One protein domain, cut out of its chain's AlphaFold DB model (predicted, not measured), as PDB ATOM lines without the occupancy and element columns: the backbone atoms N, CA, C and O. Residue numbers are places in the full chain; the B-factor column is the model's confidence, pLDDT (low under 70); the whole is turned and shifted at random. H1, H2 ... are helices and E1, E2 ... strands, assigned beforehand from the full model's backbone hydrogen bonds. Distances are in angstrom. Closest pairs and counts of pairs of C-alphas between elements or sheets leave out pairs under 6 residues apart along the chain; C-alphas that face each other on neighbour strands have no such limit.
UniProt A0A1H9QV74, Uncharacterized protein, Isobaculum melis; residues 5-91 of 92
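What this domain is: This is residues 5 to 91 of the 92 residues of an uncharacterized protein of Isobaculum melis (UniProt A0A1H9QV74). Little regular structure is here: two helices, H1 and H2, touch at a steep tilt, a small antiparallel hairpin, E1 and E2, leads straight into H2, and long loops surround them. The printed part has 87 residues, 28 in named elements, in the order H1, E1, E2, H2, class mixed. It is compact, radius of gyration of the C-alphas 11.9 A, spanning 34 by 26 by 23 A.

How they stand to each other: Past residues 5 to 21, look at H1, residues 22 to 33: it touches H2, residues 80 to 89, opposite ways at 43 degrees, closest C-alphas Phe 32 and Glu 80, 6.3 A. In both, every O i to N i+4 pair is within hydrogen-bond range. In the hairpin of E1, residues 60 to 62, and E2, residues 77 to 79, find N 61 and O 78 within hydrogen-bond range, 2.8 A.

Where its parts are: Find C-alpha 22 at (153.104, 134.692, 171.306); H1 runs 16.4 A. E1 runs 6.7 A, E2 7.0 A. H2 runs 14.7 A to C-alpha 89 at (159.838, 128.526, 177.544).

The domain as a whole: The printed part has no cut. The links H1 to E1 and E1 to E2 are long. Residues 14 to 17, 37, 72 and 90 to 91 have pLDDT under 70.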
ATOM      1  N   ASN A   5     161.997 135.007 161.948       82.75
ATOM      2  CA  ASN A   5     160.600 135.050 161.517       82.75
ATOM      3  C   ASN A   5     159.797 133.978 162.254       82.75
ATOM      4  O   ASN A   5     160.326 132.921 162.601       82.75
ATOM      5  N   CYS A   6     158.529 134.260 162.549       84.81
ATOM      6  CA  CYS A   6     157.611 133.267 163.105       84.81
ATOM      7  C   CYS A   6     157.381 132.168 162.069       84.81
ATOM      8  O   CYS A   6     157.003 132.485 160.943       84.81
ATOM      9  N   TYR A   7     157.565 130.901 162.437       83.31
ATOM     10  CA  TYR A   7     157.349 129.792 161.500       83.31
ATOM     11  C   TYR A   7     155.890 129.683 161.045       83.31
ATOM     12  O   TYR A   7     155.631 129.275 159.923       83.31
ATOM     13  N   CYS A   8     154.942 130.120 161.880       85.25
ATOM     14  CA  CYS A   8     153.522 130.125 161.541       85.25
ATOM     15  C   CYS A   8     153.149 131.290 160.602       85.25
ATOM     16  O   CYS A   8     152.661 131.064 159.503       85.25
ATOM     17  N   CYS A   9     153.377 132.548 161.002       83.00
ATOM     18  CA  CYS A   9     152.859 133.719 160.271       83.00
ATOM     19  C   CYS A   9     153.913 134.552 159.524       83.00
ATOM     20  O   CYS A   9     153.575 135.572 158.931       83.00
ATOM     21  N   GLY A  10     155.195 134.191 159.596       80.31
ATOM     22  CA  GLY A  10     156.285 134.918 158.937       80.31
ATOM     23  C   GLY A  10     156.643 136.280 159.549       80.31
ATOM     24  O   GLY A  10     157.617 136.896 159.120       80.31
ATOM     25  N   ILE A  11     155.912 136.758 160.565       81.00
ATOM     26  CA  ILE A  11     156.172 138.052 161.219       81.00
ATOM     27  C   ILE A  11     157.551 138.042 161.898       81.00
ATOM     28  O   ILE A  11     157.910 137.080 162.585       81.00
ATOM     29  N   LYS A  12     158.313 139.133 161.727       75.62
ATOM     30  CA  LYS A  12     159.593 139.359 162.412       75.62
ATOM     31  C   LYS A  12     159.379 139.499 163.916       75.62
ATOM     32  O   LYS A  12     158.564 140.305 164.358       75.62
ATOM     33  N   LYS A  13     160.163 138.768 164.698       71.38
ATOM     34  CA  LYS A  13     160.152 138.799 166.167       71.38
ATOM     35  C   LYS A  13     161.528 139.189 166.697       71.38
ATOM     36  O   LYS A  13     162.555 138.973 166.053       71.38
ATOM     37  N   THR A  14     161.514 139.823 167.863       61.62
ATOM     38  CA  THR A  14     162.693 140.362 168.556       61.62
ATOM     39  C   THR A  14     163.320 139.367 169.532       61.62
ATOM     40  O   THR A  14     164.415 139.625 170.030       61.62
ATOM     41  N   THR A  15     162.651 138.243 169.801       61.66
ATOM     42  CA  THR A  15     163.089 137.228 170.762       61.66
ATOM     43  C   THR A  15     163.910 136.135 170.071       61.66
ATOM     44  O   THR A  15     163.578 135.678 168.977       61.66
ATOM     45  N   ASN A  16     165.008 135.724 170.712       61.56
ATOM     46  CA  ASN A  16     165.910 134.684 170.202       61.56
ATOM     47  C   ASN A  16     165.481 133.259 170.589       61.56
ATOM     48  O   ASN A  16     166.058 132.303 170.072       61.56
ATOM     49  N   GLU A  17     164.524 133.116 171.505       67.56
ATOM     50  CA  GLU A  17     164.315 131.862 172.242       67.56
ATOM     51  C   GLU A  17     163.182 130.993 171.687       67.56
ATOM     52  O   GLU A  17     163.222 129.776 171.875       67.56
ATOM     53  N   ASN A  18     162.248 131.587 170.931       76.50
ATOM     54  CA  ASN A  18     161.078 130.886 170.405       76.50
ATOM     55  C   ASN A  18     161.016 130.895 168.876       76.50
ATOM     56  O   ASN A  18     161.323 131.897 168.217       76.50
ATOM     57  N   ASP A  19     160.505 129.806 168.310       84.06
ATOM     58  CA  ASP A  19     160.245 129.580 166.885       84.06
ATOM     59  C   ASP A  19     158.899 130.164 166.426       84.06
ATOM     60  O   ASP A  19     158.696 130.461 165.241       84.06
ATOM     61  N   TYR A  20     158.064 130.585 167.372       85.62
ATOM     62  CA  TYR A  20     156.763 131.204 167.123       85.62
ATOM     63  C   TYR A  20     156.614 132.537 167.865       85.62
ATOM     64  O   TYR A  20     157.315 132.800 168.838       85.62
ATOM     65  N   CYS A  21     155.728 133.414 167.389       86.38
ATOM     66  CA  CYS A  21     155.311 134.581 168.165       86.38
ATOM     67  C   CYS A  21     154.200 134.203 169.155       86.38
ATOM     68  O   CYS A  21     153.448 133.252 168.927       86.38
ATOM     69  N   ASP A  22     154.051 134.986 170.224       85.25
ATOM     70  CA  ASP A  22     153.104 134.692 171.306       85.25
ATOM     71  C   ASP A  22     151.649 134.579 170.842       85.25
ATOM     72  O   ASP A  22     150.894 133.760 171.368       85.25
ATOM     73  N   SER A  23     151.237 135.382 169.853       86.00
ATOM     74  CA  SER A  23     149.878 135.305 169.307       86.00
ATOM     75  C   SER A  23     149.639 133.977 168.590       86.00
ATOM     76  O   SER A  23     148.620 133.331 168.830       86.00
ATOM     77  N   CYS A  24     150.595 133.528 167.770       88.31
ATOM     78  CA  CYS A  24     150.534 132.226 167.114       88.31
ATOM     79  C   CYS A  24     150.532 131.088 168.135       88.31
ATOM     80  O   CYS A  24     149.684 130.208 168.029       88.31
ATOM     81  N   LEU A  25     151.407 131.124 169.145       88.81
ATOM     82  CA  LEU A  25     151.466 130.089 170.184       88.81
ATOM     83  C   LEU A  25     150.139 129.941 170.929       88.81
ATOM     84  O   LEU A  25     149.637 128.828 171.074       88.81
ATOM     85  N   LYS A  26     149.529 131.053 171.353       88.06
ATOM     86  CA  LYS A  26     148.233 131.037 172.049       88.06
ATOM     87  C   LYS A  26     147.116 130.467 171.174       88.06
ATOM     88  O   LYS A  26     146.339 129.638 171.647       88.06
ATOM     89  N   SER A  27     147.046 130.874 169.906       89.56
ATOM     90  CA  SER A  27     146.049 130.350 168.966       89.56
ATOM     91  C   SER A  27     146.254 128.861 168.689       89.56
ATOM     92  O   SER A  27     145.297 128.099 168.770       89.56
ATOM     93  N   LEU A  28     147.493 128.427 168.429       89.94
ATOM     94  CA  LEU A  28     147.822 127.020 168.181       89.94
ATOM     95  C   LEU A  28     147.493 126.152 169.398       89.94
ATOM     96  O   LEU A  28     146.845 125.120 169.248       89.94
ATOM     97  N   SER A  29     147.852 126.605 170.600       89.06
ATOM     98  CA  SER A  29     147.510 125.921 171.852       89.06
ATOM     99  C   SER A  29     146.009 125.695 171.978       89.06
ATOM    100  O   SER A  29     145.562 124.574 172.202       89.06
ATOM    101  N   ARG A  30     145.213 126.746 171.731       88.75
ATOM    102  CA  ARG A  30     143.752 126.660 171.774       88.75
ATOM    103  C   ARG A  30     143.214 125.657 170.757       88.75
ATOM    104  O   ARG A  30     142.340 124.874 171.111       88.75
ATOM    105  N   ILE A  31     143.738 125.656 169.530       89.00
ATOM    106  CA  ILE A  31     143.322 124.715 168.481       89.00
ATOM    107  C   ILE A  31     143.561 123.272 168.944       89.00
ATOM    108  O   ILE A  31     142.622 122.471 168.927       89.00
ATOM    109  N   PHE A  32     144.765 122.970 169.443       87.25
ATOM    110  CA  PHE A  32     145.114 121.647 169.967       87.25
ATOM    111  C   PHE A  32     144.271 121.233 171.177       87.25
ATOM    112  O   PHE A  32     143.870 120.073 171.256       87.25
ATOM    113  N   SER A  33     143.937 122.163 172.077       86.00
ATOM    114  CA  SER A  33     143.048 121.888 173.215       86.00
ATOM    115  C   SER A  33     141.598 121.622 172.804       86.00
ATOM    116  O   SER A  33     140.882 120.923 173.512       86.00
ATOM    117  N   THR A  34     141.146 122.180 171.679       83.75
ATOM    118  CA  THR A  34     139.763 122.014 171.194       83.75
ATOM    119  C   THR A  34     139.562 120.805 170.279       83.75
ATOM    120  O   THR A  34     138.438 120.593 169.833       83.75
ATOM    121  N   ASN A  35     140.614 120.027 169.980       74.81
ATOM    122  CA  ASN A  35     140.590 118.957 168.969       74.81
ATOM    123  C   ASN A  35     139.900 119.395 167.665       74.81
ATOM    124  O   ASN A  35     138.999 118.727 167.162       74.81
ATOM    125  N   ALA A  36     140.288 120.561 167.140       74.81
ATOM    126  CA  ALA A  36     139.677 121.088 165.927       74.81
ATOM    127  C   ALA A  36     139.901 120.151 164.725       74.81
ATOM    128  O   ALA A  36     140.941 119.505 164.614       74.81
ATOM    129  N   VAL A  37     138.962 120.168 163.776       66.81
ATOM    130  CA  VAL A  37     138.914 119.290 162.583       66.81
ATOM    131  C   VAL A  37     140.156 119.401 161.677       66.81
ATOM    132  O   VAL A  37     140.391 118.545 160.835       66.81
ATOM    133  N   ALA A  38     140.966 120.447 161.838       79.69
ATOM    134  CA  ALA A  38     142.187 120.658 161.059       79.69
ATOM    135  C   ALA A  38     143.417 119.891 161.591       79.69
ATOM    136  O   ALA A  38     144.489 119.991 160.992       79.69
ATOM    137  N   ILE A  39     143.289 119.181 162.717       86.88
ATOM    138  CA  ILE A  39     144.370 118.387 163.308       86.88
ATOM    139  C   ILE A  39     144.344 116.981 162.709       86.88
ATOM    140  O   ILE A  39     143.332 116.289 162.770       86.88
ATOM    141  N   GLU A  40     145.476 116.566 162.158       88.19
ATOM    142  CA  GLU A  40     145.736 115.207 161.713       88.19
ATOM    143  C   GLU A  40     146.303 114.392 162.883       88.19
ATOM    144  O   GLU A  40     147.399 114.666 163.383       88.19
ATOM    145  N   ASP A  41     145.537 113.400 163.338       86.75
ATOM    146  CA  ASP A  41     145.916 112.511 164.441       86.75
ATOM    147  C   ASP A  41     146.732 111.294 163.959       86.75
ATOM    148  O   ASP A  41     147.328 110.586 164.774       86.75
ATOM    149  N   LYS A  42     146.776 111.033 162.643       87.81
ATOM    150  CA  LYS A  42     147.609 109.996 162.011       87.81
ATOM    151  C   LYS A  42     148.414 110.577 160.839       87.81
ATOM    152  O   LYS A  42     148.207 110.173 159.693       87.81
ATOM    153  N   PRO A  43     149.342 111.509 161.110       88.00
ATOM    154  CA  PRO A  43     150.117 112.165 160.065       88.00
ATOM    155  C   PRO A  43     151.025 111.174 159.339       88.00
ATOM    156  O   PRO A  43     151.557 110.228 159.934       88.00
ATOM    157  N   VAL A  44     151.248 111.417 158.049       89.38
ATOM    158  CA  VAL A  44     152.251 110.678 157.274       89.38
ATOM    159  C   VAL A  44     153.603 111.386 157.342       89.38
ATOM    160  O   VAL A  44     153.711 112.517 157.807       89.38
ATOM    161  N   HIS A  45     154.660 110.744 156.842       84.12
ATOM    162  CA  HIS A  45     156.011 111.320 156.843       84.12
ATOM    163  C   HIS A  45     156.092 112.716 156.190       84.12
ATOM    164  O   HIS A  45     156.873 113.569 156.615       84.12
ATOM    165  N   ALA A  46     155.255 112.976 155.180       86.25
ATOM    166  CA  ALA A  46     155.172 114.279 154.520       86.25
ATOM    167  C   ALA A  46     154.634 115.397 155.434       86.25
ATOM    168  O   ALA A  46     154.934 116.562 155.196       86.25
ATOM    169  N   ASP A  47     153.898 115.051 156.490       86.94
ATOM    170  CA  ASP A  47     153.330 115.991 157.455       86.94
ATOM    171  C   ASP A  47     154.263 116.246 158.642       86.94
ATOM    172  O   ASP A  47     153.816 116.764 159.655       86.94
ATOM    173  N   HIS A  48     155.541 115.866 158.585       93.44
ATOM    174  CA  HIS A  48     156.441 116.029 159.727       93.44
ATOM    175  C   HIS A  48     156.450 117.460 160.276       93.44
ATOM    176  O   HIS A  48     156.470 118.442 159.538       93.44
ATOM    177  N   CYS A  49     156.467 117.575 161.603       93.19
ATOM    178  CA  CYS A  49     156.490 118.867 162.270       93.19
ATOM    179  C   CYS A  49     157.720 119.668 161.837       93.19
ATOM    180  O   CYS A  49     158.847 119.196 161.987       93.19
ATOM    181  N   ILE A  50     157.515 120.906 161.388       90.56
ATOM    182  CA  ILE A  50     158.597 121.780 160.925       90.56
ATOM    183  C   ILE A  50     159.645 122.062 162.014       90.56
ATOM    184  O   ILE A  50     160.810 122.293 161.706       90.56
ATOM    185  N   SER A  51     159.249 122.019 163.292       90.12
ATOM    186  CA  SER A  51     160.146 122.286 164.422       90.12
ATOM    187  C   SER A  51     161.012 121.087 164.819       90.12
ATOM    188  O   SER A  51     162.177 121.277 165.149       90.12
ATOM    189  N   CYS A  52     160.476 119.860 164.822       91.69
ATOM    190  CA  CYS A  52     161.197 118.685 165.345       91.69
ATOM    191  C   CYS A  52     161.429 117.563 164.325       91.69
ATOM    192  O   CYS A  52     162.076 116.568 164.651       91.69
ATOM    193  N   GLY A  53     160.888 117.683 163.111       92.69
ATOM    194  CA  GLY A  53     160.989 116.671 162.056       92.69
ATOM    195  C   GLY A  53     160.243 115.364 162.347       92.69
ATOM    196  O   GLY A  53     160.354 114.417 161.577       92.69
ATOM    197  N   GLN A  54     159.492 115.284 163.448       93.75
ATOM    198  CA  GLN A  54     158.756 114.082 163.841       93.75
ATOM    199  C   GLN A  54     157.327 114.104 163.290       93.75
ATOM    200  O   GLN A  54     156.680 115.152 163.275       93.75
ATOM    201  N   TRP A  55     156.822 112.931 162.907       93.19
ATOM    202  CA  TRP A  55     155.415 112.698 162.549       93.19
ATOM    203  C   TRP A  55     154.821 111.513 163.320       93.19
ATOM    204  O   TRP A  55     153.660 111.547 163.711       93.19
ATOM    205  N   GLU A  56     155.619 110.489 163.622       91.56
ATOM    206  CA  GLU A  56     155.139 109.303 164.331       91.56
ATOM    207  C   GLU A  56     154.646 109.644 165.740       91.56
ATOM    208  O   GLU A  56     155.332 110.316 166.516       91.56
ATOM    209  N   ASN A  57     153.443 109.165 166.072       88.88
ATOM    210  CA  ASN A  57     152.762 109.446 167.339       88.88
ATOM    211  C   ASN A  57     152.611 110.950 167.630       88.88
ATOM    212  O   ASN A  57     152.633 111.378 168.787       88.88
ATOM    213  N   ARG A  58     152.492 111.770 166.580       90.62
ATOM    214  CA  ARG A  58     152.232 113.206 166.685       90.62
ATOM    215  C   ARG A  58     150.821 113.519 166.236       90.62
ATOM    216  O   ARG A  58     150.325 112.945 165.279       90.62
ATOM    217  N   ARG A  59     150.236 114.517 166.885       92.38
ATOM    218  CA  ARG A  59     149.084 115.246 166.366       92.38
ATOM    219  C   ARG A  59     149.593 116.484 165.661       92.38
ATOM    220  O   ARG A  59     150.287 117.288 166.292       92.38
ATOM    221  N   ILE A  60     149.309 116.605 164.369       92.25
ATOM    222  CA  ILE A  60     149.883 117.646 163.518       92.25
ATOM    223  C   ILE A  60     148.796 118.532 162.947       92.25
ATOM    224  O   ILE A  60     147.780 118.079 162.440       92.25
ATOM    225  N   LEU A  61     149.038 119.830 163.026       91.19
ATOM    226  CA  LEU A  61     148.179 120.862 162.495       91.19
ATOM    227  C   LEU A  61     148.895 121.562 161.347       91.19
ATOM    228  O   LEU A  61     149.982 122.111 161.534       91.19
ATOM    229  N   TRP A  62     148.252 121.600 160.188       89.44
ATOM    230  CA  TRP A  62     148.658 122.474 159.094       89.44
ATOM    231  C   TRP A  62     148.069 123.853 159.313       89.44
ATOM    232  O   TRP A  62     146.853 124.032 159.231       89.44
ATOM    233  N   THR A  63     148.913 124.844 159.584       87.88
ATOM    234  CA  THR A  63     148.432 126.166 159.999       87.88
ATOM    235  C   THR A  63     147.553 126.847 158.944       87.88
ATOM    236  O   THR A  63     146.588 127.527 159.303       87.88
ATOM    237  N   GLY A  64     147.784 126.587 157.651       85.56
ATOM    238  CA  GLY A  64     146.976 127.151 156.562       85.56
ATOM    239  C   GLY A  64     145.596 126.516 156.405       85.56
ATOM    240  O   GLY A  64     144.741 127.090 155.741       85.56
ATOM    241  N   ARG A  65     145.317 125.388 157.073       83.31
ATOM    242  CA  ARG A  65     144.000 124.722 157.040       83.31
ATOM    243  C   ARG A  65     143.038 125.186 158.129       83.31
ATOM    244  O   ARG A  65     141.927 124.679 158.235       83.31
ATOM    245  N   THR A  66     143.459 126.123 158.975       75.81
ATOM    246  CA  THR A  66     142.754 126.403 160.232       75.81
ATOM    247  C   THR A  66     141.856 127.636 160.191       75.81
ATOM    248  O   THR A  66     141.130 127.868 161.149       75.81
ATOM    249  N   ALA A  67     141.898 128.446 159.124       78.31
ATOM    250  CA  ALA A  67     141.278 129.781 159.017       78.31
ATOM    251  C   ALA A  67     141.665 130.795 160.124       78.31
ATOM    252  O   ALA A  67     141.452 131.993 159.959       78.31
ATOM    253  N   TYR A  68     142.280 130.350 161.228       78.12
ATOM    254  CA  TYR A  68     142.767 131.170 162.340       78.12
ATOM    255  C   TYR A  68     144.000 131.988 161.985       78.12
ATOM    256  O   TYR A  68     144.336 132.936 162.697       78.12
ATOM    257  N   PHE A  69     144.688 131.621 160.909       80.75
ATOM    258  CA  PHE A  69     145.894 132.296 160.495       80.75
ATOM    259  C   PHE A  69     145.836 132.679 159.022       80.75
ATOM    260  O   PHE A  69     145.339 131.931 158.184       80.75
ATOM    261  N   ASN A  70     146.383 133.854 158.720       75.75
ATOM    262  CA  ASN A  70     146.544 134.331 157.357       75.75
ATOM    263  C   ASN A  70     147.954 133.975 156.865       75.75
ATOM    264  O   ASN A  70     148.941 134.461 157.430       75.75
ATOM    265  N   HIS A  71     148.055 133.100 155.865       70.62
ATOM    266  CA  HIS A  71     149.320 132.560 155.362       70.62
ATOM    267  C   HIS A  71     149.384 132.601 153.837       70.62
ATOM    268  O   HIS A  71     148.366 132.381 153.185       70.62
ATOM    269  N   PRO A  72     150.575 132.806 153.250       64.25
ATOM    270  CA  PRO A  72     150.801 132.444 151.861       64.25
ATOM    271  C   PRO A  72     150.916 130.911 151.729       64.25
ATOM    272  O   PRO A  72     151.774 130.299 152.364       64.25
ATOM    273  N   GLY A  73     150.075 130.294 150.892       71.56
ATOM    274  CA  GLY A  73     150.062 128.841 150.649       71.56
ATOM    275  C   GLY A  73     149.357 128.021 151.742       71.56
ATOM    276  O   GLY A  73     148.591 128.564 152.535       71.56
ATOM    277  N   ASP A  74     149.633 126.713 151.804       71.62
ATOM    278  CA  ASP A  74     148.981 125.768 152.738       71.62
ATOM    279  C   ASP A  74     149.444 125.909 154.209       71.62
ATOM    280  O   ASP A  74     148.976 125.191 155.100       71.62
ATOM    281  N   GLY A  75     150.337 126.863 154.495       85.75
ATOM    282  CA  GLY A  75     150.954 127.056 155.807       85.75
ATOM    283  C   GLY A  75     152.038 126.021 156.106       85.75
ATOM    284  O   GLY A  75     152.653 125.474 155.192       85.75
ATOM    285  N   VAL A  76     152.298 125.776 157.392       89.06
ATOM    286  CA  VAL A  76     153.324 124.825 157.847       89.06
ATOM    287  C   VAL A  76     152.728 123.742 158.756       89.06
ATOM    288  O   VAL A  76     151.795 124.037 159.509       89.06
ATOM    289  N   PRO A  77     153.256 122.506 158.724       92.25
ATOM    290  CA  PRO A  77     152.874 121.447 159.650       92.25
ATOM    291  C   PRO A  77     153.566 121.634 161.003       92.25
ATOM    292  O   PRO A  77     154.789 121.768 161.084       92.25
ATOM    293  N   ILE A  78     152.799 121.626 162.090       92.44
ATOM    294  CA  ILE A  78     153.327 121.779 163.451       92.44
ATOM    295  C   ILE A  78     152.667 120.768 164.381       92.44
ATOM    296  O   ILE A  78     151.458 120.571 164.307       92.44
ATOM    297  N   CYS A  79     153.436 120.149 165.283       93.19
ATOM    298  CA  CYS A  79     152.898 119.218 166.270       93.19
ATOM    299  C   CYS A  79     152.571 119.869 167.616       93.19
ATOM    300  O   CYS A  79     153.172 120.868 168.023       93.19
ATOM    301  N   GLU A  80     151.640 119.247 168.337       91.31
ATOM    302  CA  GLU A  80     151.148 119.758 169.615       91.31
ATOM    303  C   GLU A  80     152.262 119.887 170.678       91.31
ATOM    304  O   GLU A  80     152.286 120.872 171.414       91.31
ATOM    305  N   TRP A  81     153.225 118.951 170.739       91.94
ATOM    306  CA  TRP A  81     154.278 118.972 171.772       91.94
ATOM    307  C   TRP A  81     155.235 120.141 171.572       91.94
ATOM    308  O   TRP A  81     155.544 120.816 172.545       91.94
ATOM    309  N   CYS A  82     155.638 120.442 170.332       91.50
ATOM    310  CA  CYS A  82     156.490 121.603 170.068       91.50
ATOM    311  C   CYS A  82     155.808 122.903 170.504       91.50
ATOM    312  O   CYS A  82     156.459 123.784 171.051       91.50
ATOM    313  N   ILE A  83     154.489 123.014 170.326       90.19
ATOM    314  CA  ILE A  83     153.744 124.183 170.807       90.19
ATOM    315  C   ILE A  83     153.732 124.259 172.333       90.19
ATOM    316  O   ILE A  83     153.916 125.344 172.881       90.19
ATOM    317  N   GLN A  84     153.561 123.134 173.029       88.19
ATOM    318  CA  GLN A  84     153.614 123.113 174.494       88.19
ATOM    319  C   GLN A  84     155.016 123.415 175.038       88.19
ATOM    320  O   GLN A  84     155.145 124.165 176.004       88.19
ATOM    321  N   GLU A  85     156.069 122.892 174.409       89.62
ATOM    322  CA  GLU A  85     157.459 123.183 174.779       89.62
ATOM    323  C   GLU A  85     157.771 124.677 174.640       89.62
ATOM    324  O   GLU A  85     158.315 125.288 175.559       89.62
ATOM    325  N   GLU A  86     157.371 125.288 173.526       86.75
ATOM    326  CA  GLU A  86     157.552 126.718 173.266       86.75
ATOM    327  C   GLU A  86     156.756 127.597 174.246       86.75
ATOM    328  O   GLU A  86     157.255 128.612 174.729       86.75
ATOM    329  N   LEU A  87     155.536 127.192 174.615       83.94
ATOM    330  CA  LEU A  87     154.764 127.870 175.663       83.94
ATOM    331  C   LEU A  87     155.430 127.760 177.038       83.94
ATOM    332  O   LEU A  87     155.397 128.720 177.807       83.94
ATOM    333  N   GLY A  88     156.043 126.614 177.340       79.06
ATOM    334  CA  GLY A  88     156.785 126.393 178.578       79.06
ATOM    335  C   GLY A  88     158.034 127.271 178.696       79.06
ATOM    336  O   GLY A  88     158.358 127.714 179.797       79.06
ATOM    337  N   LYS A  89     158.705 127.579 177.577       74.12
ATOM    338  CA  LYS A  89     159.838 128.526 177.544       74.12
ATOM    339  C   LYS A  89     159.413 129.945 177.926       74.12
ATOM    340  O   LYS A  89     160.134 130.614 178.650       74.12
ATOM    341  N   ASN A  90     158.220 130.365 177.506       57.84
ATOM    342  CA  ASN A  90     157.660 131.690 177.797       57.84
ATOM    343  C   ASN A  90     157.225 131.908 179.261       57.84
ATOM    344  O   ASN A  90     156.864 133.027 179.623       57.84
ATOM    345  N   LEU A  91     157.197 130.857 180.086       56.03
ATOM    346  CA  LEU A  91     156.800 130.915 181.499       56.03
ATOM    347  C   LEU A  91     157.996 130.935 182.468       56.03
ATOM    348  O   LEU A  91     157.777 130.906 183.680       56.03
TER     349      LEU A  91